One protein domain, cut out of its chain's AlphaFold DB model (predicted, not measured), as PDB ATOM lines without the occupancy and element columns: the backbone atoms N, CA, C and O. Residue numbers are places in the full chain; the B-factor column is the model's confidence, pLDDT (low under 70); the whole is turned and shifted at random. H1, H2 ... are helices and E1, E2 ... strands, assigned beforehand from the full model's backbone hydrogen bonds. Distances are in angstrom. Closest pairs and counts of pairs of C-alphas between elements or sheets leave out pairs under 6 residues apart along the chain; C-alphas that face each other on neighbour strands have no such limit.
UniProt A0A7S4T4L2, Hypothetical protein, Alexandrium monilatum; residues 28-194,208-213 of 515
ATOM      1  N   ARG A  28     165.226 166.669 182.780       40.97
ATOM      2  CA  ARG A  28     165.256 165.535 183.724       40.97
ATOM      3  C   ARG A  28     166.481 165.526 184.641       40.97
ATOM      4  O   ARG A  28     166.450 164.862 185.669       40.97
ATOM      5  N   LEU A  29     167.541 166.264 184.309       36.12
ATOM      6  CA  LEU A  29     168.867 166.010 184.879       36.12
ATOM      7  C   LEU A  29     169.084 166.423 186.336       36.12
ATOM      8  O   LEU A  29     170.083 166.004 186.907       36.12
ATOM      9  N   PHE A  30     168.178 167.164 186.978       42.47
ATOM     10  CA  PHE A  30     168.371 167.516 188.385       42.47
ATOM     11  C   PHE A  30     167.051 167.678 189.139       42.47
ATOM     12  O   PHE A  30     166.252 168.549 188.801       42.47
ATOM     13  N   TYR A  31     166.928 166.864 190.188       47.62
ATOM     14  CA  TYR A  31     166.109 166.994 191.397       47.62
ATOM     15  C   TYR A  31     164.825 166.171 191.562       47.62
ATOM     16  O   TYR A  31     163.813 166.332 190.890       47.62
ATOM     17  N   VAL A  32     164.898 165.371 192.632       36.22
ATOM     18  CA  VAL A  32     163.833 164.674 193.369       36.22
ATOM     19  C   VAL A  32     163.111 165.627 194.360       36.22
ATOM     20  O   VAL A  32     162.170 165.220 195.042       36.22
ATOM     21  N   GLU A  33     163.488 166.913 194.424       45.75
ATOM     22  CA  GLU A  33     162.978 167.891 195.412       45.75
ATOM     23  C   GLU A  33     161.472 168.174 195.321       45.75
ATOM     24  O   GLU A  33     160.809 168.352 196.348       45.75
ATOM     25  N   ASP A  34     160.887 168.120 194.125       45.22
ATOM     26  CA  ASP A  34     159.486 168.514 193.924       45.22
ATOM     27  C   ASP A  34     158.471 167.447 194.378       45.22
ATOM     28  O   ASP A  34     157.266 167.653 194.283       45.22
ATOM     29  N   LYS A  35     158.889 166.273 194.874       45.06
ATOM     30  CA  LYS A  35     157.921 165.298 195.425       45.06
ATOM     31  C   LYS A  35     157.817 165.312 196.939       45.06
ATOM     32  O   LYS A  35     156.796 164.859 197.456       45.06
ATOM     33  N   HIS A  36     158.842 165.769 197.654       48.69
ATOM     34  CA  HIS A  36     158.820 165.746 199.118       48.69
ATOM     35  C   HIS A  36     158.369 167.062 199.727       48.69
ATOM     36  O   HIS A  36     157.529 167.028 200.624       48.69
ATOM     37  N   ILE A  37     158.835 168.199 199.212       53.53
ATOM     38  CA  ILE A  37     158.471 169.494 199.790       53.53
ATOM     39  C   ILE A  37     157.274 170.068 199.036       53.53
ATOM     40  O   ILE A  37     156.211 170.197 199.629       53.53
ATOM     41  N   TRP A  38     157.379 170.271 197.722       47.62
ATOM     42  CA  TRP A  38     156.337 170.888 196.889       47.62
ATOM     43  C   TRP A  38     155.688 169.877 195.938       47.62
ATOM     44  O   TRP A  38     155.858 169.974 194.731       47.62
ATOM     45  N   GLY A  39     154.985 168.871 196.470       45.72
ATOM     46  CA  GLY A  39     154.369 167.808 195.661       45.72
ATOM     47  C   GLY A  39     153.614 168.328 194.423       45.72
ATOM     48  O   GLY A  39     152.679 169.105 194.579       45.72
ATOM     49  N   SER A  40     153.962 167.824 193.224       50.81
ATOM     50  CA  SER A  40     153.421 168.232 191.900       50.81
ATOM     51  C   SER A  40     153.813 169.668 191.503       50.81
ATOM     52  O   SER A  40     153.950 170.499 192.389       50.81
ATOM     53  N   PRO A  41     153.974 170.016 190.203       57.16
ATOM     54  CA  PRO A  41     154.310 171.383 189.791       57.16
ATOM     55  C   PRO A  41     153.198 172.358 190.198       57.16
ATOM     56  O   PRO A  41     152.235 172.596 189.466       57.16
ATOM     57  N   ALA A  42     153.312 172.890 191.410       63.16
ATOM     58  CA  ALA A  42     152.470 173.945 191.916       63.16
ATOM     59  C   ALA A  42     152.805 175.211 191.126       63.16
ATOM     60  O   ALA A  42     153.973 175.525 190.890       63.16
ATOM     61  N   GLN A  43     151.779 175.943 190.695       80.50
ATOM     62  CA  GLN A  43     151.987 177.244 190.063       80.50
ATOM     63  C   GLN A  43     152.756 178.165 191.016       80.50
ATOM     64  O   GLN A  43     152.581 178.046 192.230       80.50
ATOM     65  N   CYS A  44     153.527 179.123 190.496       81.62
ATOM     66  CA  CYS A  44     154.295 180.068 191.324       81.62
ATOM     67  C   CYS A  44     153.436 180.803 192.372       81.62
ATOM     68  O   CYS A  44     153.909 181.136 193.456       81.62
ATOM     69  N   SER A  45     152.166 181.042 192.043       85.25
ATOM     70  CA  SER A  45     151.155 181.692 192.882       85.25
ATOM     71  C   SER A  45     150.411 180.739 193.823       85.25
ATOM     72  O   SER A  45     149.494 181.158 194.532       85.25
ATOM     73  N   SER A  46     150.747 179.453 193.831       82.81
ATOM     74  CA  SER A  46     150.154 178.513 194.776       82.81
ATOM     75  C   SER A  46     150.671 178.841 196.166       82.81
ATOM     76  O   SER A  46     151.862 179.092 196.339       82.81
ATOM     77  N   HIS A  47     149.790 178.806 197.164       80.12
ATOM     78  CA  HIS A  47     150.194 178.865 198.570       80.12
ATOM     79  C   HIS A  47     150.951 180.142 198.957       80.12
ATOM     80  O   HIS A  47     151.933 180.101 199.700       80.12
ATOM     81  N   VAL A  48     150.471 181.287 198.455       91.56
ATOM     82  CA  VAL A  48     151.044 182.583 198.815       91.56
ATOM     83  C   VAL A  48     150.892 182.815 200.318       91.56
ATOM     84  O   VAL A  48     149.790 182.997 200.831       91.56
ATOM     85  N   SER A  49     152.018 182.802 201.013       93.06
ATOM     86  CA  SER A  49     152.161 183.035 202.437       93.06
ATOM     87  C   SER A  49     153.543 183.620 202.700       93.06
ATOM     88  O   SER A  49     154.556 183.081 202.255       93.06
ATOM     89  N   ALA A  50     153.589 184.699 203.480       93.25
ATOM     90  CA  ALA A  50     154.854 185.196 204.012       93.25
ATOM     91  C   ALA A  50     155.474 184.201 205.008       93.25
ATOM     92  O   ALA A  50     156.659 184.302 205.277       93.25
ATOM     93  N   GLY A  51     154.697 183.254 205.545       93.81
ATOM     94  CA  GLY A  51     155.141 182.234 206.490       93.81
ATOM     95  C   GLY A  51     154.136 181.959 207.605       93.81
ATOM     96  O   GLY A  51     153.035 182.519 207.597       93.81
ATOM     97  N   PRO A  52     154.485 181.083 208.558       93.31
ATOM     98  CA  PRO A  52     153.633 180.751 209.691       93.31
ATOM     99  C   PRO A  52     153.303 181.968 210.569       93.31
ATOM    100  O   PRO A  52     154.118 182.870 210.758       93.31
ATOM    101  N   ALA A  53     152.094 181.978 211.138       92.06
ATOM    102  CA  ALA A  53     151.623 183.060 212.011       92.06
ATOM    103  C   ALA A  53     152.402 183.144 213.337       92.06
ATOM    104  O   ALA A  53     152.488 184.209 213.943       92.06
ATOM    105  N   ASP A  54     152.976 182.026 213.772       92.19
ATOM    106  CA  ASP A  54     153.797 181.865 214.972       92.19
ATOM    107  C   ASP A  54     155.308 181.915 214.678       92.19
ATOM    108  O   ASP A  54     156.101 181.393 215.458       92.19
ATOM    109  N   ALA A  55     155.715 182.532 213.564       95.12
ATOM    110  CA  ALA A  55     157.121 182.721 213.216       95.12
ATOM    111  C   ALA A  55     157.927 183.428 214.325       95.12
ATOM    112  O   ALA A  55     157.418 184.288 215.050       95.12
ATOM    113  N   ASP A  56     159.212 183.089 214.416       94.38
ATOM    114  CA  ASP A  56     160.154 183.689 215.363       94.38
ATOM    115  C   ASP A  56     160.840 184.921 214.761       94.38
ATOM    116  O   ASP A  56     161.072 185.909 215.462       94.38
ATOM    117  N   ILE A  57     161.128 184.885 213.458       95.44
ATOM    118  CA  ILE A  57     161.870 185.927 212.743       95.44
ATOM    119  C   ILE A  57     161.158 186.363 211.463       95.44
ATOM    120  O   ILE A  57     160.436 185.585 210.840       95.44
ATOM    121  N   GLU A  58     161.394 187.609 211.065       96.62
ATOM    122  CA  GLU A  58     161.009 188.173 209.771       96.62
ATOM    123  C   GLU A  58     162.272 188.633 209.033       96.62
ATOM    124  O   GLU A  58     163.133 189.300 209.610       96.62
ATOM    125  N   ILE A  59     162.388 188.255 207.762       95.88
ATOM    126  CA  ILE A  59     163.532 188.551 206.898       95.88
ATOM    127  C   ILE A  59     163.012 189.264 205.654       95.88
ATOM    128  O   ILE A  59     162.127 188.766 204.956       95.88
ATOM    129  N   ARG A  60     163.583 190.430 205.363       96.69
ATOM    130  CA  ARG A  60     163.375 191.172 204.121       96.69
ATOM    131  C   ARG A  60     164.534 190.893 203.181       96.69
ATOM    132  O   ARG A  60     165.688 191.165 203.511       96.69
ATOM    133  N   ILE A  61     164.198 190.385 202.009       95.25
ATOM    134  CA  ILE A  61     165.130 190.014 200.953       95.25
ATOM    135  C   ILE A  61     164.939 190.997 199.798       95.25
ATOM    136  O   ILE A  61     163.808 191.249 199.394       95.25
ATOM    137  N   GLY A  62     166.029 191.559 199.291       94.69
ATOM    138  CA  GLY A  62     166.072 192.483 198.159       94.69
ATOM    139  C   GLY A  62     166.971 191.967 197.037       94.69
ATOM    140  O   GLY A  62     167.526 190.871 197.132       94.69
ATOM    141  N   GLY A  63     167.115 192.767 195.978       91.19
ATOM    142  CA  GLY A  63     167.880 192.396 194.779       91.19
ATOM    143  C   GLY A  63     167.141 191.439 193.835       91.19
ATOM    144  O   GLY A  63     167.712 190.997 192.841       91.19
ATOM    145  N   LEU A  64     165.870 191.140 194.121       91.56
ATOM    146  CA  LEU A  64     165.072 190.178 193.370       91.56
ATOM    147  C   LEU A  64     164.530 190.804 192.071       91.56
ATOM    148  O   LEU A  64     164.297 192.014 192.023       91.56
ATOM    149  N   PRO A  65     164.237 190.005 191.027       91.12
ATOM    150  CA  PRO A  65     163.574 190.515 189.832       91.12
ATOM    151  C   PRO A  65     162.202 191.123 190.153       91.12
ATOM    152  O   PRO A  65     161.379 190.495 190.822       91.12
ATOM    153  N   ASN A  66     161.933 192.322 189.634       94.25
ATOM    154  CA  ASN A  66     160.666 193.018 189.863       94.25
ATOM    155  C   ASN A  66     159.475 192.172 189.384       94.25
ATOM    156  O   ASN A  66     159.420 191.743 188.228       94.25
ATOM    157  N   SER A  67     158.489 191.982 190.261       94.44
ATOM    158  CA  SER A  67     157.238 191.299 189.924       94.44
ATOM    159  C   SER A  67     156.247 192.300 189.351       94.44
ATOM    160  O   SER A  67     155.817 193.215 190.049       94.44
ATOM    161  N   THR A  68     155.835 192.120 188.100       94.50
ATOM    162  CA  THR A  68     154.786 192.946 187.481       94.50
ATOM    163  C   THR A  68     153.496 192.142 187.324       94.50
ATOM    164  O   THR A  68     153.433 190.954 187.653       94.50
ATOM    165  N   SER A  69     152.422 192.777 186.855       91.00
ATOM    166  CA  SER A  69     151.184 192.070 186.499       91.00
ATOM    167  C   SER A  69     151.359 191.143 185.291       91.00
ATOM    168  O   SER A  69     150.729 190.091 185.241       91.00
ATOM    169  N   SER A  70     152.222 191.509 184.337       92.12
ATOM    170  CA  SER A  70     152.507 190.719 183.131       92.12
ATOM    171  C   SER A  70     153.579 189.651 183.343       92.12
ATOM    172  O   SER A  70     153.580 188.639 182.646       92.12
ATOM    173  N   LYS A  71     154.480 189.860 184.306       90.56
ATOM    174  CA  LYS A  71     155.549 188.932 184.665       90.56
ATOM    175  C   LYS A  71     155.576 188.759 186.187       90.56
ATOM    176  O   LYS A  71     156.387 189.397 186.862       90.56
ATOM    177  N   PRO A  72     154.668 187.945 186.752       93.00
ATOM    178  CA  PRO A  72     154.666 187.707 188.181       93.00
ATOM    179  C   PRO A  72     155.917 186.918 188.570       93.00
ATOM    180  O   PRO A  72     156.214 185.874 187.994       93.00
ATOM    181  N   VAL A  73     156.627 187.424 189.567       92.12
ATOM    182  CA  VAL A  73     157.765 186.776 190.217       92.12
ATOM    183  C   VAL A  73     157.379 186.473 191.659       92.12
ATOM    184  O   VAL A  73     156.830 187.333 192.361       92.12
ATOM    185  N   HIS A  74     157.649 185.245 192.085       93.25
ATOM    186  CA  HIS A  74     157.468 184.778 193.452       93.25
ATOM    187  C   HIS A  74     158.796 184.254 193.991       93.25
ATOM    188  O   HIS A  74     159.557 183.609 193.272       93.25
ATOM    189  N   LEU A  75     159.048 184.526 195.264       92.38
ATOM    190  CA  LEU A  75     160.088 183.892 196.049       92.38
ATOM    191  C   LEU A  75     159.457 182.719 196.798       92.38
ATOM    192  O   LEU A  75     158.600 182.916 197.661       92.38
ATOM    193  N   GLN A  76     159.873 181.511 196.453       91.25
ATOM    194  CA  GLN A  76     159.572 180.307 197.213       91.25
ATOM    195  C   GLN A  76     160.671 180.108 198.246       91.25
ATOM    196  O   GLN A  76     161.848 180.327 197.955       91.25
ATOM    197  N   TRP A  77     160.293 179.705 199.448       92.69
ATOM    198  CA  TRP A  77     161.255 179.430 200.497       92.69
ATOM    199  C   TRP A  77     160.767 178.307 201.402       92.69
ATOM    200  O   TRP A  77     159.565 178.103 201.594       92.69
ATOM    201  N   TRP A  78     161.713 177.560 201.951       92.50
ATOM    202  CA  TRP A  78     161.429 176.491 202.894       92.50
ATOM    203  C   TRP A  78     162.608 176.307 203.839       92.50
ATOM    204  O   TRP A  78     163.768 176.465 203.468       92.50
ATOM    205  N   ALA A  79     162.294 175.991 205.083       93.94
ATOM    206  CA  ALA A  79     163.260 175.756 206.136       93.94
ATOM    207  C   ALA A  79     162.954 174.417 206.819       93.94
ATOM    208  O   ALA A  79     161.835 173.896 206.698       93.94
ATOM    209  N   PRO A  80     163.916 173.857 207.567       93.56
ATOM    210  CA  PRO A  80     163.643 172.733 208.444       93.56
ATOM    211  C   PRO A  80     162.485 173.036 209.408       93.56
ATOM    212  O   PRO A  80     162.153 174.200 209.677       93.56
ATOM    213  N   ARG A  81     161.888 171.975 209.965       94.50
ATOM    214  CA  ARG A  81     160.895 172.049 211.050       94.50
ATOM    215  C   ARG A  81     161.391 172.995 212.141       94.50
ATOM    216  O   ARG A  81     162.595 173.148 212.336       94.50
ATOM    217  N   ALA A  82     160.475 173.619 212.871       95.06
ATOM    218  CA  ALA A  82     160.862 174.443 214.010       95.06
ATOM    219  C   ALA A  82     161.696 173.625 215.008       95.06
ATOM    220  O   ALA A  82     161.365 172.475 215.309       95.06
ATOM    221  N   SER A  83     162.757 174.226 215.544       94.00
ATOM    222  CA  SER A  83     163.549 173.607 216.603       94.00
ATOM    223  C   SER A  83     162.651 173.274 217.799       94.00
ATOM    224  O   SER A  83     161.851 174.097 218.250       94.00
ATOM    225  N   ALA A  84     162.782 172.056 218.333       91.75
ATOM    226  CA  ALA A  84     162.045 171.626 219.523       91.75
ATOM    227  C   ALA A  84     162.484 172.401 220.777       91.75
ATOM    228  O   ALA A  84     161.753 172.496 221.762       91.75
ATOM    229  N   THR A  85     163.689 172.959 220.727       91.25
ATOM    230  CA  THR A  85     164.312 173.787 221.752       91.25
ATOM    231  C   THR A  85     164.354 175.241 221.301       91.25
ATOM    232  O   THR A  85     164.717 175.537 220.161       91.25
ATOM    233  N   THR A  86     164.010 176.157 222.207       91.50
ATOM    234  CA  THR A  86     164.075 177.597 221.943       91.50
ATOM    235  C   THR A  86     165.525 178.043 221.788       91.50
ATOM    236  O   THR A  86     166.358 177.794 222.664       91.50
ATOM    237  N   TYR A  87     165.808 178.742 220.694       93.12
ATOM    238  CA  TYR A  87     167.090 179.384 220.441       93.12
ATOM    239  C   TYR A  87     166.895 180.655 219.604       93.12
ATOM    240  O   TYR A  87     165.822 180.851 219.033       93.12
ATOM    241  N   ASP A  88     167.904 181.527 219.568       91.81
ATOM    242  CA  ASP A  88     167.872 182.755 218.771       91.81
ATOM    243  C   ASP A  88     168.654 182.561 217.457       91.81
ATOM    244  O   ASP A  88     169.887 182.641 217.464       91.81
ATOM    245  N   PRO A  89     167.968 182.333 216.321       91.00
ATOM    246  CA  PRO A  89     168.627 182.085 215.041       91.00
ATOM    247  C   PRO A  89     169.416 183.286 214.509       91.00
ATOM    248  O   PRO A  89     170.242 183.101 213.618       91.00
ATOM    249  N   LEU A  90     169.192 184.494 215.041       89.25
ATOM    250  CA  LEU A  90     169.875 185.710 214.598       89.25
ATOM    251  C   LEU A  90     171.236 185.908 215.268       89.25
ATOM    252  O   LEU A  90     172.042 186.679 214.761       89.25
ATOM    253  N   THR A  91     171.478 185.263 216.416       87.19
ATOM    254  CA  THR A  91     172.687 185.513 217.219       87.19
ATOM    255  C   THR A  91     173.468 184.253 217.575       87.19
ATOM    256  O   THR A  91     174.683 184.317 217.786       87.19
ATOM    257  N   SER A  92     172.821 183.086 217.678       86.94
ATOM    258  CA  SER A  92     173.504 181.859 218.089       86.94
ATOM    259  C   SER A  92     172.745 180.596 217.715       86.94
ATOM    260  O   SER A  92     171.602 180.428 218.100       86.94
ATOM    261  N   ALA A  93     173.421 179.621 217.101       89.00
ATOM    262  CA  ALA A  93     172.851 178.290 216.867       89.00
ATOM    263  C   ALA A  93     172.817 177.392 218.127       89.00
ATOM    264  O   ALA A  93     172.408 176.234 218.048       89.00
ATOM    265  N   VAL A  94     173.270 177.877 219.291       90.00
ATOM    266  CA  VAL A  94     173.220 177.116 220.551       90.00
ATOM    267  C   VAL A  94     171.766 176.842 220.915       90.00
ATOM    268  O   VAL A  94     170.954 177.753 220.922       90.00
ATOM    269  N   ASN A  95     171.465 175.600 221.276       91.06
ATOM    270  CA  ASN A  95     170.126 175.053 221.468       91.06
ATOM    271  C   ASN A  95     169.322 174.833 220.178       91.06
ATOM    272  O   ASN A  95     168.132 174.560 220.272       91.06
ATOM    273  N   CYS A  96     169.913 174.883 218.983       92.06
ATOM    274  CA  CYS A  96     169.232 174.401 217.780       92.06
ATOM    275  C   CYS A  96     169.108 172.864 217.822       92.06
ATOM    276  O   CYS A  96     170.089 172.158 218.084       92.06
ATOM    277  N   SER A  97     167.900 172.342 217.596       94.00
ATOM    278  CA  SER A  97     167.638 170.901 217.477       94.00
ATOM    279  C   SER A  97     168.255 170.324 216.200       94.00
ATOM    280  O   SER A  97     168.198 170.950 215.148       94.00
ATOM    281  N   VAL A  98     168.803 169.110 216.273       91.69
ATOM    282  CA  VAL A  98     169.454 168.421 215.149       91.69
ATOM    283  C   VAL A  98     168.708 167.128 214.831       91.69
ATOM    284  O   VAL A  98     168.587 166.256 215.691       91.69
ATOM    285  N   HIS A  99     168.242 166.974 213.597       91.00
ATOM    286  CA  HIS A  99     167.622 165.760 213.070       91.00
ATOM    287  C   HIS A  99     168.647 164.806 212.440       91.00
ATOM    288  O   HIS A  99     169.758 165.190 212.073       91.00
ATOM    289  N   ALA A 100     168.265 163.535 212.297       88.62
ATOM    290  CA  ALA A 100     169.156 162.492 211.788       88.62
ATOM    291  C   ALA A 100     169.581 162.684 210.320       88.62
ATOM    292  O   ALA A 100     170.642 162.205 209.937       88.62
ATOM    293  N   ASN A 101     168.746 163.328 209.501       84.56
ATOM    294  CA  ASN A 101     169.007 163.632 208.095       84.56
ATOM    295  C   ASN A 101     168.012 164.690 207.583       84.56
ATOM    296  O   ASN A 101     167.051 165.040 208.275       84.56
ATOM    297  N   VAL A 102     168.240 165.157 206.354       85.88
ATOM    298  CA  VAL A 102     167.420 166.169 205.670       85.88
ATOM    299  C   VAL A 102     165.952 165.745 205.502       85.88
ATOM    300  O   VAL A 102     165.056 166.554 205.718       85.88
ATOM    301  N   VAL A 103     165.686 164.463 205.218       84.31
ATOM    302  CA  VAL A 103     164.329 163.938 204.963       84.31
ATOM    303  C   VAL A 103     163.431 164.060 206.196       84.31
ATOM    304  O   VAL A 103     162.243 164.340 206.078       84.31
ATOM    305  N   VAL A 104     163.985 163.863 207.394       87.62
ATOM    306  CA  VAL A 104     163.244 164.041 208.656       87.62
ATOM    307  C   VAL A 104     163.115 165.524 209.014       87.62
ATOM    308  O   VAL A 104     162.082 165.951 209.539       87.62
ATOM    309  N   ALA A 105     164.162 166.302 208.735       91.00
ATOM    310  CA  ALA A 105     164.246 167.707 209.104       91.00
ATOM    311  C   ALA A 105     163.294 168.599 208.308       91.00
ATOM    312  O   ALA A 105     162.782 169.562 208.869       91.00
ATOM    313  N   TYR A 106     163.050 168.292 207.033       90.19
ATOM    314  CA  TYR A 106     162.171 169.089 206.186       90.19
ATOM    315  C   TYR A 106     160.737 168.548 206.192       90.19
ATOM    316  O   TYR A 106     160.500 167.397 205.816       90.19
ATOM    317  N   PRO A 107     159.755 169.357 206.628       88.75
ATOM    318  CA  PRO A 107     158.355 168.978 206.562       88.75
ATOM    319  C   PRO A 107     157.855 168.992 205.120       88.75
ATOM    320  O   PRO A 107     158.296 169.797 204.295       88.75
ATOM    321  N   LYS A 108     156.890 168.123 204.822       85.94
ATOM    322  CA  LYS A 108     156.158 168.204 203.555       85.94
ATOM    323  C   LYS A 108     155.261 169.432 203.583       85.94
ATOM    324  O   LYS A 108     154.795 169.827 204.649       85.94
ATOM    325  N   TYR A 109     154.929 169.981 202.418       82.75
ATOM    326  CA  TYR A 109     154.011 171.121 202.332       82.75
ATOM    327  C   TYR A 109     152.660 170.878 203.038       82.75
ATOM    328  O   TYR A 109     152.077 171.790 203.615       82.75
ATOM    329  N   SER A 110     152.161 169.637 203.024       84.62
ATOM    330  CA  SER A 110     150.914 169.252 203.696       84.62
ATOM    331  C   SER A 110     151.025 169.091 205.217       84.62
ATOM    332  O   SER A 110     150.005 168.869 205.869       84.62
ATOM    333  N   ASP A 111     152.234 169.123 205.779       87.00
ATOM    334  CA  ASP A 111     152.447 168.914 207.207       87.00
ATOM    335  C   ASP A 111     152.053 170.179 207.991       87.00
ATOM    336  O   ASP A 111     152.328 171.307 207.584       87.00
ATOM    337  N   ALA A 112     151.414 170.005 209.151       89.00
ATOM    338  CA  ALA A 112     150.932 171.127 209.965       89.00
ATOM    339  C   ALA A 112     152.063 172.027 210.503       89.00
ATOM    340  O   ALA A 112     151.840 173.196 210.817       89.00
ATOM    341  N   ASP A 113     153.274 171.486 210.610       89.75
ATOM    342  CA  ASP A 113     154.482 172.179 211.046       89.75
ATOM    343  C   ASP A 113     155.365 172.635 209.874       89.75
ATOM    344  O   ASP A 113     156.530 172.985 210.084       89.75
ATOM    345  N   PHE A 114     154.812 172.686 208.654       91.44
ATOM    346  CA  PHE A 114     155.489 173.263 207.499       91.44
ATOM    347  C   PHE A 114     156.040 174.659 207.830       91.44
ATOM    348  O   PHE A 114     155.333 175.525 208.359       91.44
ATOM    349  N   ASN A 115     157.331 174.851 207.560       93.56
ATOM    350  CA  ASN A 115     158.084 176.069 207.848       93.56
ATOM    351  C   ASN A 115     158.589 176.651 206.525       93.56
ATOM    352  O   ASN A 115     159.779 176.631 206.222       93.56
ATOM    353  N   GLY A 116     157.650 177.073 205.689       92.75
ATOM    354  CA  GLY A 116     157.905 177.511 204.325       92.75
ATOM    355  C   GLY A 116     156.738 178.313 203.771       92.75
ATOM    356  O   GLY A 116     155.694 178.460 204.415       92.75
ATOM    357  N   GLY A 117     156.897 178.809 202.552       91.75
ATOM    358  CA  GLY A 117     155.844 179.528 201.857       91.75
ATOM    359  C   GLY A 117     156.299 180.096 200.523       91.75
ATOM    360  O   GLY A 117     157.466 180.017 200.149       91.75
ATOM    361  N   ASN A 118     155.345 180.697 199.821       92.12
ATOM    362  CA  ASN A 118     155.597 181.443 198.596       92.12
ATOM    363  C   ASN A 118     155.197 182.896 198.827       92.12
ATOM    364  O   ASN A 118     154.093 183.171 199.276       92.12
ATOM    365  N   VAL A 119     156.048 183.856 198.503       95.25
ATOM    366  CA  VAL A 119     155.697 185.275 198.606       95.25
ATOM    367  C   VAL A 119     155.898 185.939 197.259       95.25
ATOM    368  O   VAL A 119     156.887 185.704 196.567       95.25
ATOM    369  N   ARG A 120     154.937 186.761 196.842       95.62
ATOM    370  CA  ARG A 120     155.105 187.553 195.626       95.62
ATOM    371  C   ARG A 120     156.187 188.601 195.877       95.62
ATOM    372  O   ARG A 120     156.106 189.335 196.861       95.62
ATOM    373  N   VAL A 121     157.168 188.675 194.984       95.69
ATOM    374  CA  VAL A 121     158.165 189.751 195.005       95.69
ATOM    375  C   VAL A 121     157.446 191.076 194.725       95.69
ATOM    376  O   VAL A 121     156.450 191.105 194.008       95.69
ATOM    377  N   SER A 122     157.884 192.174 195.322       97.06
ATOM    378  CA  SER A 122     157.307 193.495 195.089       97.06
ATOM    379  C   SER A 122     157.768 194.081 193.747       97.06
ATOM    380  O   SER A 122     158.687 193.577 193.096       97.06
ATOM    381  N   GLU A 123     157.156 195.190 193.330       96.44
ATOM    382  CA  GLU A 123     157.630 195.957 192.166       96.44
ATOM    383  C   GLU A 123     159.018 196.581 192.397       96.44
ATOM    384  O   GLU A 123     159.701 196.905 191.431       96.44
ATOM    385  N   ALA A 124     159.443 196.712 193.658       96.56
ATOM    386  CA  ALA A 124     160.769 197.191 194.045       96.56
ATOM    387  C   ALA A 124     161.827 196.072 194.115       96.56
ATOM    388  O   ALA A 124     162.959 196.341 194.508       96.56
ATOM    389  N   GLY A 125     161.471 194.825 193.783       95.50
ATOM    390  CA  GLY A 125     162.404 193.699 193.861       95.50
ATOM    391  C   GLY A 125     162.658 193.217 195.292       95.50
ATOM    392  O   GLY A 125     163.742 192.727 195.603       95.50
ATOM    393  N   GLU A 126     161.666 193.365 196.178       97.12
ATOM    394  CA  GLU A 126     161.751 192.932 197.578       97.12
ATOM    395  C   GLU A 126     160.715 191.861 197.929       97.12
ATOM    396  O   GLU A 126     159.578 191.897 197.464       97.12
ATOM    397  N   ALA A 127     161.072 190.954 198.831       96.44
ATOM    398  CA  ALA A 127     160.182 189.970 199.427       96.44
ATOM    399  C   ALA A 127     160.354 189.952 200.949       96.44
ATOM    400  O   ALA A 127     161.443 190.197 201.464       96.44
ATOM    401  N   VAL A 128     159.279 189.647 201.677       97.44
ATOM    402  CA  VAL A 128     159.314 189.482 203.135       97.44
ATOM    403  C   VAL A 128     158.872 188.069 203.477       97.44
ATOM    404  O   VAL A 128     157.769 187.662 203.108       97.44
ATOM    405  N   ILE A 129     159.731 187.343 204.184       97.06
ATOM    406  CA  ILE A 129     159.482 185.977 204.646       97.06
ATOM    407  C   ILE A 129     159.528 185.923 206.174       97.06
ATOM    408  O   ILE A 129     160.190 186.735 206.820       97.06
ATOM    409  N   ARG A 130     158.808 184.976 206.762       97.06
ATOM    410  CA  ARG A 130     158.644 184.790 208.203       97.06
ATOM    411  C   ARG A 130     158.885 183.339 208.528       97.06
ATOM    412  O   ARG A 130     158.242 182.485 207.939       97.06
ATOM    413  N   VAL A 131     159.780 183.057 209.459       95.75
ATOM    414  CA  VAL A 131     160.283 181.695 209.666       95.75
ATOM    415  C   VAL A 131     160.260 181.371 211.156       95.75
ATOM    416  O   VAL A 131     160.601 182.217 211.987       95.75
ATOM    417  N   ARG A 132     159.824 180.160 211.523       95.56
ATOM    418  CA  ARG A 132     160.072 179.628 212.875       95.56
ATOM    419  C   ARG A 132     161.548 179.274 212.989       95.56
ATOM    420  O   ARG A 132     162.093 178.769 212.015       95.56
ATOM    421  N   ALA A 133     162.176 179.477 214.141       94.56
ATOM    422  CA  ALA A 133     163.590 179.195 214.368       94.56
ATOM    423  C   ALA A 133     163.917 177.757 213.907       94.56
ATOM    424  O   ALA A 133     163.445 176.800 214.536       94.56
ATOM    425  N   PRO A 134     164.626 177.583 212.777       95.31
ATOM    426  CA  PRO A 134     164.694 176.286 212.122       95.31
ATOM    427  C   PRO A 134     165.543 175.288 212.914       95.31
ATOM    428  O   PRO A 134     166.576 175.606 213.489       95.31
ATOM    429  N   ALA A 135     165.138 174.027 212.932       94.88
ATOM    430  CA  ALA A 135     166.046 172.953 213.297       94.88
ATOM    431  C   ALA A 135     167.181 172.843 212.259       94.88
ATOM    432  O   ALA A 135     167.222 173.536 211.243       94.88
ATOM    433  N   THR A 136     168.108 171.927 212.497       92.75
ATOM    434  CA  THR A 136     169.101 171.507 211.509       92.75
ATOM    435  C   THR A 136     169.166 169.983 211.455       92.75
ATOM    436  O   THR A 136     168.340 169.291 212.052       92.75
ATOM    437  N   TYR A 137     170.117 169.424 210.720       90.94
ATOM    438  CA  TYR A 137     170.281 167.988 210.540       90.94
ATOM    439  C   TYR A 137     171.730 167.597 210.314       90.94
ATOM    440  O   TYR A 137     172.615 168.435 210.129       90.94
ATOM    441  N   LEU A 138     171.965 166.290 210.345       85.56
ATOM    442  CA  LEU A 138     173.226 165.709 209.928       85.56
ATOM    443  C   LEU A 138     173.272 165.572 208.401       85.56
ATOM    444  O   LEU A 138     172.411 164.926 207.800       85.56
ATOM    445  N   VAL A 139     174.302 166.150 207.785       82.69
ATOM    446  CA  VAL A 139     174.748 165.818 206.426       82.69
ATOM    447  C   VAL A 139     175.970 164.931 206.586       82.69
ATOM    448  O   VAL A 139     177.046 165.381 206.990       82.69
ATOM    449  N   TRP A 140     175.781 163.636 206.334       83.75
ATOM    450  CA  TRP A 140     176.755 162.604 206.676       83.75
ATOM    451  C   TRP A 140     177.129 162.635 208.174       83.75
ATOM    452  O   TRP A 140     176.298 162.308 209.019       83.75
ATOM    453  N   ARG A 141     178.367 163.003 208.522       82.12
ATOM    454  CA  ARG A 141     178.863 163.093 209.912       82.12
ATOM    455  C   ARG A 141     178.922 164.526 210.439       82.12
ATOM    456  O   ARG A 141     179.358 164.737 211.569       82.12
ATOM    457  N   TYR A 142     178.510 165.497 209.631       82.12
ATOM    458  CA  TYR A 142     178.570 166.913 209.966       82.12
ATOM    459  C   TYR A 142     177.183 167.442 210.290       82.12
ATOM    460  O   TYR A 142     176.192 167.008 209.713       82.12
ATOM    461  N   VAL A 143     177.118 168.397 211.212       82.06
ATOM    462  CA  VAL A 143     175.891 169.145 211.488       82.06
ATOM    463  C   VAL A 143     175.805 170.274 210.469       82.06
ATOM    464  O   VAL A 143     176.736 171.076 210.368       82.06
ATOM    465  N   ALA A 144     174.711 170.334 209.713       83.94
ATOM    466  CA  ALA A 144     174.453 171.454 208.823       83.94
ATOM    467  C   ALA A 144     174.291 172.748 209.633       83.94
ATOM    468  O   ALA A 144     173.789 172.754 210.763       83.94
ATOM    469  N   VAL A 145     174.705 173.871 209.054       84.94
ATOM    470  CA  VAL A 145     174.356 175.184 209.604       84.94
ATOM    471  C   VAL A 145     172.843 175.360 209.442       84.94
ATOM    472  O   VAL A 145     172.348 175.027 208.368       84.94
ATOM    473  N   PRO A 146     172.086 175.835 210.450       89.19
ATOM    474  CA  PRO A 146     170.668 176.135 210.260       89.19
ATOM    475  C   PRO A 146     170.483 177.104 209.086       89.19
ATOM    476  O   PRO A 146     171.233 178.071 208.970       89.19
ATOM    477  N   HIS A 147     169.531 176.847 208.192       90.69
ATOM    478  CA  HIS A 147     169.363 177.650 206.979       90.69
ATOM    479  C   HIS A 147     167.923 177.657 206.458       90.69
ATOM    480  O   HIS A 147     167.079 176.876 206.901       90.69
ATOM    481  N   ILE A 148     167.660 178.562 205.513       91.94
ATOM    482  CA  ILE A 148     166.440 178.618 204.700       91.94
ATOM    483  C   ILE A 148     166.845 178.493 203.241       91.94
ATOM    484  O   ILE A 148     167.644 179.304 202.782       91.94
ATOM    485  N   HIS A 149     166.241 177.571 202.505       90.56
ATOM    486  CA  HIS A 149     166.377 177.506 201.054       90.56
ATOM    487  C   HIS A 149     165.447 178.506 200.371       90.56
ATOM    488  O   HIS A 149     164.313 178.717 200.807       90.56
ATOM    489  N   LEU A 150     165.931 179.117 199.294       89.38
ATOM    490  CA  LEU A 150     165.272 180.150 198.508       89.38
ATOM    491  C   LEU A 150     165.264 179.762 197.027       89.38
ATOM    492  O   LEU A 150     166.250 179.271 196.484       89.38
ATOM    493  N   ARG A 151     164.159 180.055 196.341       86.94
ATOM    494  CA  ARG A 151     164.019 179.827 194.899       86.94
ATOM    495  C   ARG A 151     163.139 180.881 194.247       86.94
ATOM    496  O   ARG A 151     162.118 181.276 194.805       86.94
ATOM    497  N   LEU A 152     163.497 181.312 193.039       87.69
ATOM    498  CA  LEU A 152     162.655 182.208 192.244       87.69
ATOM    499  C   LEU A 152     161.738 181.429 191.304       87.69
ATOM    500  O   LEU A 152     162.149 180.502 190.615       87.69
ATOM    501  N   CYS A 153     160.484 181.857 191.236       86.25
ATOM    502  CA  CYS A 153     159.489 181.320 190.322       86.25
ATOM    503  C   CYS A 153     158.921 182.461 189.477       86.25
ATOM    504  O   CYS A 153     158.342 183.408 190.017       86.25
ATOM    505  N   GLU A 154     159.105 182.390 188.158       85.94
ATOM    506  CA  GLU A 154     158.623 183.384 187.197       85.94
ATOM    507  C   GLU A 154     157.414 182.834 186.415       85.94
ATOM    508  O   GLU A 154     157.365 181.682 185.987       85.94
ATOM    509  N   GLY A 155     156.395 183.668 186.203       82.25
ATOM    510  CA  GLY A 155     155.218 183.291 185.420       82.25
ATOM    511  C   GLY A 155     154.317 182.258 186.110       82.25
ATOM    512  O   GLY A 155     154.089 182.317 187.316       82.25
ATOM    513  N   ALA A 156     153.726 181.354 185.319       70.56
ATOM    514  CA  ALA A 156     152.766 180.363 185.814       70.56
ATOM    515  C   ALA A 156     153.437 179.100 186.376       70.56
ATOM    516  O   ALA A 156     152.885 178.474 187.277       70.56
ATOM    517  N   SER A 157     154.608 178.724 185.859       66.56
ATOM    518  CA  SER A 157     155.300 177.482 186.233       66.56
ATOM    519  C   SER A 157     156.793 177.490 185.890       66.56
ATOM    520  O   SER A 157     157.412 176.427 185.924       66.56
ATOM    521  N   ASP A 158     157.371 178.632 185.494       62.94
ATOM    522  CA  ASP A 158     158.794 178.686 185.154       62.94
ATOM    523  C   ASP A 158     159.600 178.871 186.434       62.94
ATOM    524  O   ASP A 158     159.917 179.978 186.882       62.94
ATOM    525  N   ILE A 159     159.838 177.746 187.098       63.94
ATOM    526  CA  ILE A 159     160.542 177.749 188.362       63.94
ATOM    527  C   ILE A 159     162.047 177.786 188.084       63.94
ATOM    528  O   ILE A 159     162.683 176.741 187.889       63.94
ATOM    529  N   LYS A 160     162.625 178.991 188.096       64.62
ATOM    530  CA  LYS A 160     164.071 179.182 187.984       64.62
ATOM    531  C   LYS A 160     164.759 178.461 189.135       64.62
ATOM    532  O   LYS A 160     164.434 178.636 190.306       64.62
ATOM    533  N   ARG A 161     165.673 177.561 188.788       63.31
ATOM    534  CA  ARG A 161     166.433 176.789 189.769       63.31
ATOM    535  C   ARG A 161     167.544 177.681 190.300       63.31
ATOM    536  O   ARG A 161     168.317 178.230 189.522       63.31
ATOM    537  N   SER A 162     167.588 177.847 191.611       62.28
ATOM    538  CA  SER A 162     168.631 178.603 192.288       62.28
ATOM    539  C   SER A 162     168.860 177.932 193.638       62.28
ATOM    540  O   SER A 162     167.909 177.782 194.398       62.28
ATOM    541  N   ASN A 163     170.089 177.493 193.910       66.12
ATOM    542  CA  ASN A 163     170.461 176.867 195.184       66.12
ATOM    543  C   ASN A 163     170.871 177.966 196.163       66.12
ATOM    544  O   ASN A 163     172.033 178.104 196.532       66.12
ATOM    545  N   GLU A 164     169.910 178.822 196.473       81.88
ATOM    546  CA  GLU A 164     170.110 180.019 197.272       81.88
ATOM    547  C   GLU A 164     169.702 179.690 198.696       81.88
ATOM    548  O   GLU A 164     168.635 179.120 198.913       81.88
ATOM    549  N   ALA A 165     170.535 180.028 199.671       84.44
ATOM    550  CA  ALA A 165     170.231 179.729 201.057       84.44
ATOM    551  C   ALA A 165     170.591 180.889 201.980       84.44
ATOM    552  O   ALA A 165     171.678 181.458 201.901       84.44
ATOM    553  N   VAL A 166     169.695 181.224 202.905       83.62
ATOM    554  CA  VAL A 166     170.005 182.116 204.028       83.62
ATOM    555  C   VAL A 166     170.598 181.271 205.142       83.62
ATOM    556  O   VAL A 166     169.900 180.435 205.710       83.62
ATOM    557  N   MET A 167     171.868 181.494 205.465       84.19
ATOM    558  CA  MET A 167     172.565 180.779 206.531       84.19
ATOM    559  C   MET A 167     172.364 181.498 207.871       84.19
ATOM    560  O   MET A 167     172.558 182.710 207.980       84.19
ATOM    561  N   MET A 168     171.989 180.734 208.897       80.00
ATOM    562  CA  MET A 168     171.690 181.198 210.253       80.00
ATOM    563  C   MET A 168     172.641 180.554 211.262       80.00
ATOM    564  O   MET A 168     172.329 179.536 211.881       80.00
ATOM    565  N   ALA A 169     173.821 181.136 211.444       67.38
ATOM    566  CA  ALA A 169     174.650 180.847 212.609       67.38
ATOM    567  C   ALA A 169     175.751 181.893 212.760       67.38
ATOM    568  O   ALA A 169     176.747 181.856 212.041       67.38
ATOM    569  N   GLY A 170     175.623 182.762 213.758       63.84
ATOM    570  CA  GLY A 170     176.670 183.710 214.120       63.84
ATOM    571  C   GLY A 170     176.104 185.070 214.489       63.84
ATOM    572  O   GLY A 170     174.902 185.219 214.671       63.84
ATOM    573  N   VAL A 171     177.000 186.047 214.608       54.91
ATOM    574  CA  VAL A 171     176.646 187.466 214.767       54.91
ATOM    575  C   VAL A 171     176.058 188.067 213.488       54.91
ATOM    576  O   VAL A 171     175.361 189.072 213.577       54.91
ATOM    577  N   ASP A 172     176.285 187.426 212.337       65.62
ATOM    578  CA  ASP A 172     175.806 187.866 211.032       65.62
ATOM    579  C   ASP A 172     175.033 186.734 210.339       65.62
ATOM    580  O   ASP A 172     175.451 185.574 210.368       65.62
ATOM    581  N   MET A 173     173.916 187.071 209.689       71.69
ATOM    582  CA  MET A 173     173.308 186.220 208.663       71.69
ATOM    583  C   MET A 173     173.907 186.584 207.314       71.69
ATOM    584  O   MET A 173     174.093 187.763 207.009       71.69
ATOM    585  N   TRP A 174     174.136 185.584 206.474       74.12
ATOM    586  CA  TRP A 174     174.581 185.796 205.103       74.12
ATOM    587  C   TRP A 174     173.791 184.912 204.148       74.12
ATOM    588  O   TRP A 174     173.231 183.883 204.534       74.12
ATOM    589  N   ILE A 175     173.740 185.327 202.886       71.88
ATOM    590  CA  ILE A 175     173.172 184.512 201.815       71.88
ATOM    591  C   ILE A 175     174.313 183.723 201.192       71.88
ATOM    592  O   ILE A 175     175.285 184.297 200.703       71.88
ATOM    593  N   SER A 176     174.200 182.402 201.233       69.94
ATOM    594  CA  SER A 176     174.961 181.524 200.361       69.94
ATOM    595  C   SER A 176     174.251 181.530 199.015       69.94
ATOM    596  O   SER A 176     173.132 181.031 198.894       69.94
ATOM    597  N   SER A 177     174.876 182.188 198.045       67.56
ATOM    598  CA  SER A 177     174.304 182.397 196.726       67.56
ATOM    599  C   SER A 177     175.181 181.787 195.654       67.56
ATOM    600  O   SER A 177     176.396 182.007 195.615       67.56
ATOM    601  N   VAL A 178     174.553 181.057 194.738       61.91
ATOM    602  CA  VAL A 178     175.209 180.641 193.502       61.91
ATOM    603  C   VAL A 178     175.299 181.835 192.551       61.91
ATOM    604  O   VAL A 178     176.162 181.853 191.679       61.91
ATOM    605  N   ASN A 179     174.500 182.881 192.740       62.97
ATOM    606  CA  ASN A 179     174.546 184.057 191.890       62.97
ATOM    607  C   ASN A 179     174.690 185.352 192.713       62.97
ATOM    608  O   ASN A 179     173.677 185.920 193.142       62.97
ATOM    609  N   PRO A 180     175.929 185.864 192.908       52.72
ATOM    610  CA  PRO A 180     176.254 186.903 193.898       52.72
ATOM    611  C   PRO A 180     175.511 188.235 193.702       52.72
ATOM    612  O   PRO A 180     175.590 189.124 194.549       52.72
ATOM    613  N   HIS A 181     174.786 188.390 192.595       56.69
ATOM    614  CA  HIS A 181     174.085 189.608 192.214       56.69
ATOM    615  C   HIS A 181     172.562 189.577 192.425       56.69
ATOM    616  O   HIS A 181     171.913 190.565 192.098       56.69
ATOM    617  N   THR A 182     171.973 188.499 192.964       71.25
ATOM    618  CA  THR A 182     170.498 188.333 192.937       71.25
ATOM    619  C   THR A 182     169.777 188.389 194.281       71.25
ATOM    620  O   THR A 182     168.585 188.681 194.305       71.25
ATOM    621  N   PHE A 183     170.456 188.168 195.406       86.00
ATOM    622  CA  PHE A 183     169.802 188.176 196.715       86.00
ATOM    623  C   PHE A 183     170.592 189.007 197.715       86.00
ATOM    624  O   PHE A 183     171.809 188.881 197.837       86.00
ATOM    625  N   GLN A 184     169.886 189.845 198.466       90.44
ATOM    626  CA  GLN A 184     170.457 190.660 199.534       90.44
ATOM    627  C   GLN A 184     169.551 190.610 200.760       90.44
ATOM    628  O   GLN A 184     168.338 190.765 200.639       90.44
ATOM    629  N   ILE A 185     170.122 190.432 201.952       90.50
ATOM    630  CA  ILE A 185     169.369 190.618 203.199       90.50
ATOM    631  C   ILE A 185     169.274 192.122 203.439       90.50
ATOM    632  O   ILE A 185     170.260 192.760 203.796       90.50
ATOM    633  N   VAL A 186     168.087 192.690 203.234       94.25
ATOM    634  CA  VAL A 186     167.824 194.114 203.493       94.25
ATOM    635  C   VAL A 186     167.669 194.349 204.992       94.25
ATOM    636  O   VAL A 186     168.174 195.328 205.536       94.25
ATOM    637  N   SER A 187     166.966 193.446 205.675       94.69
ATOM    638  CA  SER A 187     166.804 193.475 207.127       94.69
ATOM    639  C   SER A 187     166.381 192.110 207.644       94.69
ATOM    640  O   SER A 187     165.667 191.388 206.951       94.69
ATOM    641  N   ALA A 188     166.718 191.798 208.887       93.81
ATOM    642  CA  ALA A 188     166.191 190.632 209.573       93.81
ATOM    643  C   ALA A 188     166.114 190.896 211.078       93.81
ATOM    644  O   ALA A 188     166.967 191.582 211.642       93.81
ATOM    645  N   GLY A 189     165.060 190.395 211.712       94.00
ATOM    646  CA  GLY A 189     164.788 190.668 213.116       94.00
ATOM    647  C   GLY A 189     163.680 189.786 213.687       94.00
ATOM    648  O   GLY A 189     163.043 189.035 212.942       94.00
ATOM    649  N   PRO A 190     163.428 189.869 215.005       94.06
ATOM    650  CA  PRO A 190     162.314 189.173 215.635       94.06
ATOM    651  C   PRO A 190     160.978 189.565 214.996       94.06
ATOM    652  O   PRO A 190     160.727 190.742 214.727       94.06
ATOM    653  N   TYR A 191     160.093 188.591 214.786       94.94
ATOM    654  CA  TYR A 191     158.783 188.865 214.207       94.94
ATOM    655  C   TYR A 191     157.849 189.528 215.231       94.94
ATOM    656  O   TYR A 191     157.360 188.894 216.167       94.94
ATOM    657  N   ALA A 192     157.551 190.815 215.028       91.00
ATOM    658  CA  ALA A 192     156.718 191.608 215.940       91.00
ATOM    659  C   ALA A 192     155.262 191.112 216.053       91.00
ATOM    660  O   ALA A 192     154.586 191.400 217.038       91.00
ATOM    661  N   GLY A 193     154.771 190.374 215.051       86.31
ATOM    662  CA  GLY A 193     153.410 189.833 215.039       86.31
ATOM    663  C   GLY A 193     153.223 188.575 215.890       86.31
ATOM    664  O   GLY A 193     152.096 188.090 216.000       86.31
ATOM    665  N   ARG A 194     154.292 188.050 216.507       80.75
ATOM    666  CA  ARG A 194     154.205 186.887 217.389       80.75
ATOM    667  C   ARG A 194     153.330 187.222 218.594       80.75
ATOM    668  O   ARG A 194     153.739 187.914 219.524       80.75
ATOM    669  N   ALA A 208     164.181 164.712 216.490       84.38
ATOM    670  CA  ALA A 208     165.442 165.357 216.871       84.38
ATOM    671  C   ALA A 208     166.324 164.342 217.628       84.38
ATOM    672  O   ALA A 208     165.873 163.702 218.577       84.38
ATOM    673  N   VAL A 209     167.571 164.171 217.190       89.19
ATOM    674  CA  VAL A 209     168.539 163.209 217.749       89.19
ATOM    675  C   VAL A 209     169.615 163.874 218.605       89.19
ATOM    676  O   VAL A 209     170.288 163.191 219.374       89.19
ATOM    677  N   ALA A 210     169.790 165.192 218.480       90.25
ATOM    678  CA  ALA A 210     170.744 165.968 219.263       90.25
ATOM    679  C   ALA A 210     170.323 167.445 219.360       90.25
ATOM    680  O   ALA A 210     169.346 167.875 218.748       90.25
ATOM    681  N   VAL A 211     171.083 168.220 220.132       88.56
ATOM    682  CA  VAL A 211     170.956 169.676 220.265       88.56
ATOM    683  C   VAL A 211     172.359 170.279 220.211       88.56
ATOM    684  O   VAL A 211     173.291 169.722 220.796       88.56
ATOM    685  N   ILE A 212     172.531 171.406 219.518       85.69
ATOM    686  CA  ILE A 212     173.814 172.118 219.482       85.69
ATOM    687  C   ILE A 212     174.095 172.709 220.865       85.69
ATOM    688  O   ILE A 212     173.351 173.554 221.355       85.69
ATOM    689  N   VAL A 213     175.198 172.303 221.487       87.38
ATOM    690  CA  VAL A 213     175.631 172.837 222.784       87.38
ATOM    691  C   VAL A 213     176.805 173.788 222.616       87.38
ATOM    692  O   VAL A 213     177.693 173.579 221.787       87.38
TER     693      VAL A 213
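What this domain is: This is residues 28 to 194 and 208 to 213 of the 515 residues of the protein "Hypothetical protein" of Alexandrium monilatum (UniProt A0A7S4T4L2). Little regular structure surrounds a twisted sandwich, the antiparallel sheets E4 E2 E7 E8 E9 and E5 E1 E10 face to face with strands crossed at 40 degrees; toward one end is a small mixed sheet, E6 E3 E11, with H2 on it. The printed part has 173 residues, 69 in named elements, mostly strand: H1 E1 E2 E3 H2, then E4 to E11. It is compact, radius of gyration of the C-alphas 15.4 A, spanning 49 by 35 by 30 A.

How they stand to each other: H1, residues 33 to 36, and H2, residues 102 to 105, are only just apart, 8.2 A; both are too short for O i to N i+4 pairs. E1, residues 57 to 62, is the antiparallel neighbour of E5, residues 127 to 131, and E10, residues 184 to 190; N 59 and O 129, and N 60 and O 187, are 2.8 A apart. E2, residues 73 to 78, is the antiparallel neighbour of E4, residues 116 to 120, and E7, residues 147 to 154; N 75 and O 119, and N 76 and O 151, are 2.8 A apart. E7, E8, residues 158 to 167, and E9, residues 174 to 176, form a meander, each strand the antiparallel neighbour of the one before. E3, residues 97 to 99, is parallel to E6, residues 136 to 139, and antiparallel to E11, residues 208 to 211; H2's height over their sheet is 7.0 A.

Where its parts are: H1 begins at C-alpha 33 (162.978, 167.891, 195.412); E8, 25.5 A long, bends by 53 degrees at residue 161; E11 ends at C-alpha 211 (170.956, 169.676, 220.265).

The domain as a whole: Residues 195 to 207 are cut out, a C-alpha gap of 24.3 A. The links H1 to E1 and E2 to E3 are long. The pLDDT is under 70 in residues 28 to 42, 157 to 163, 169 to 172 and 176 to 181.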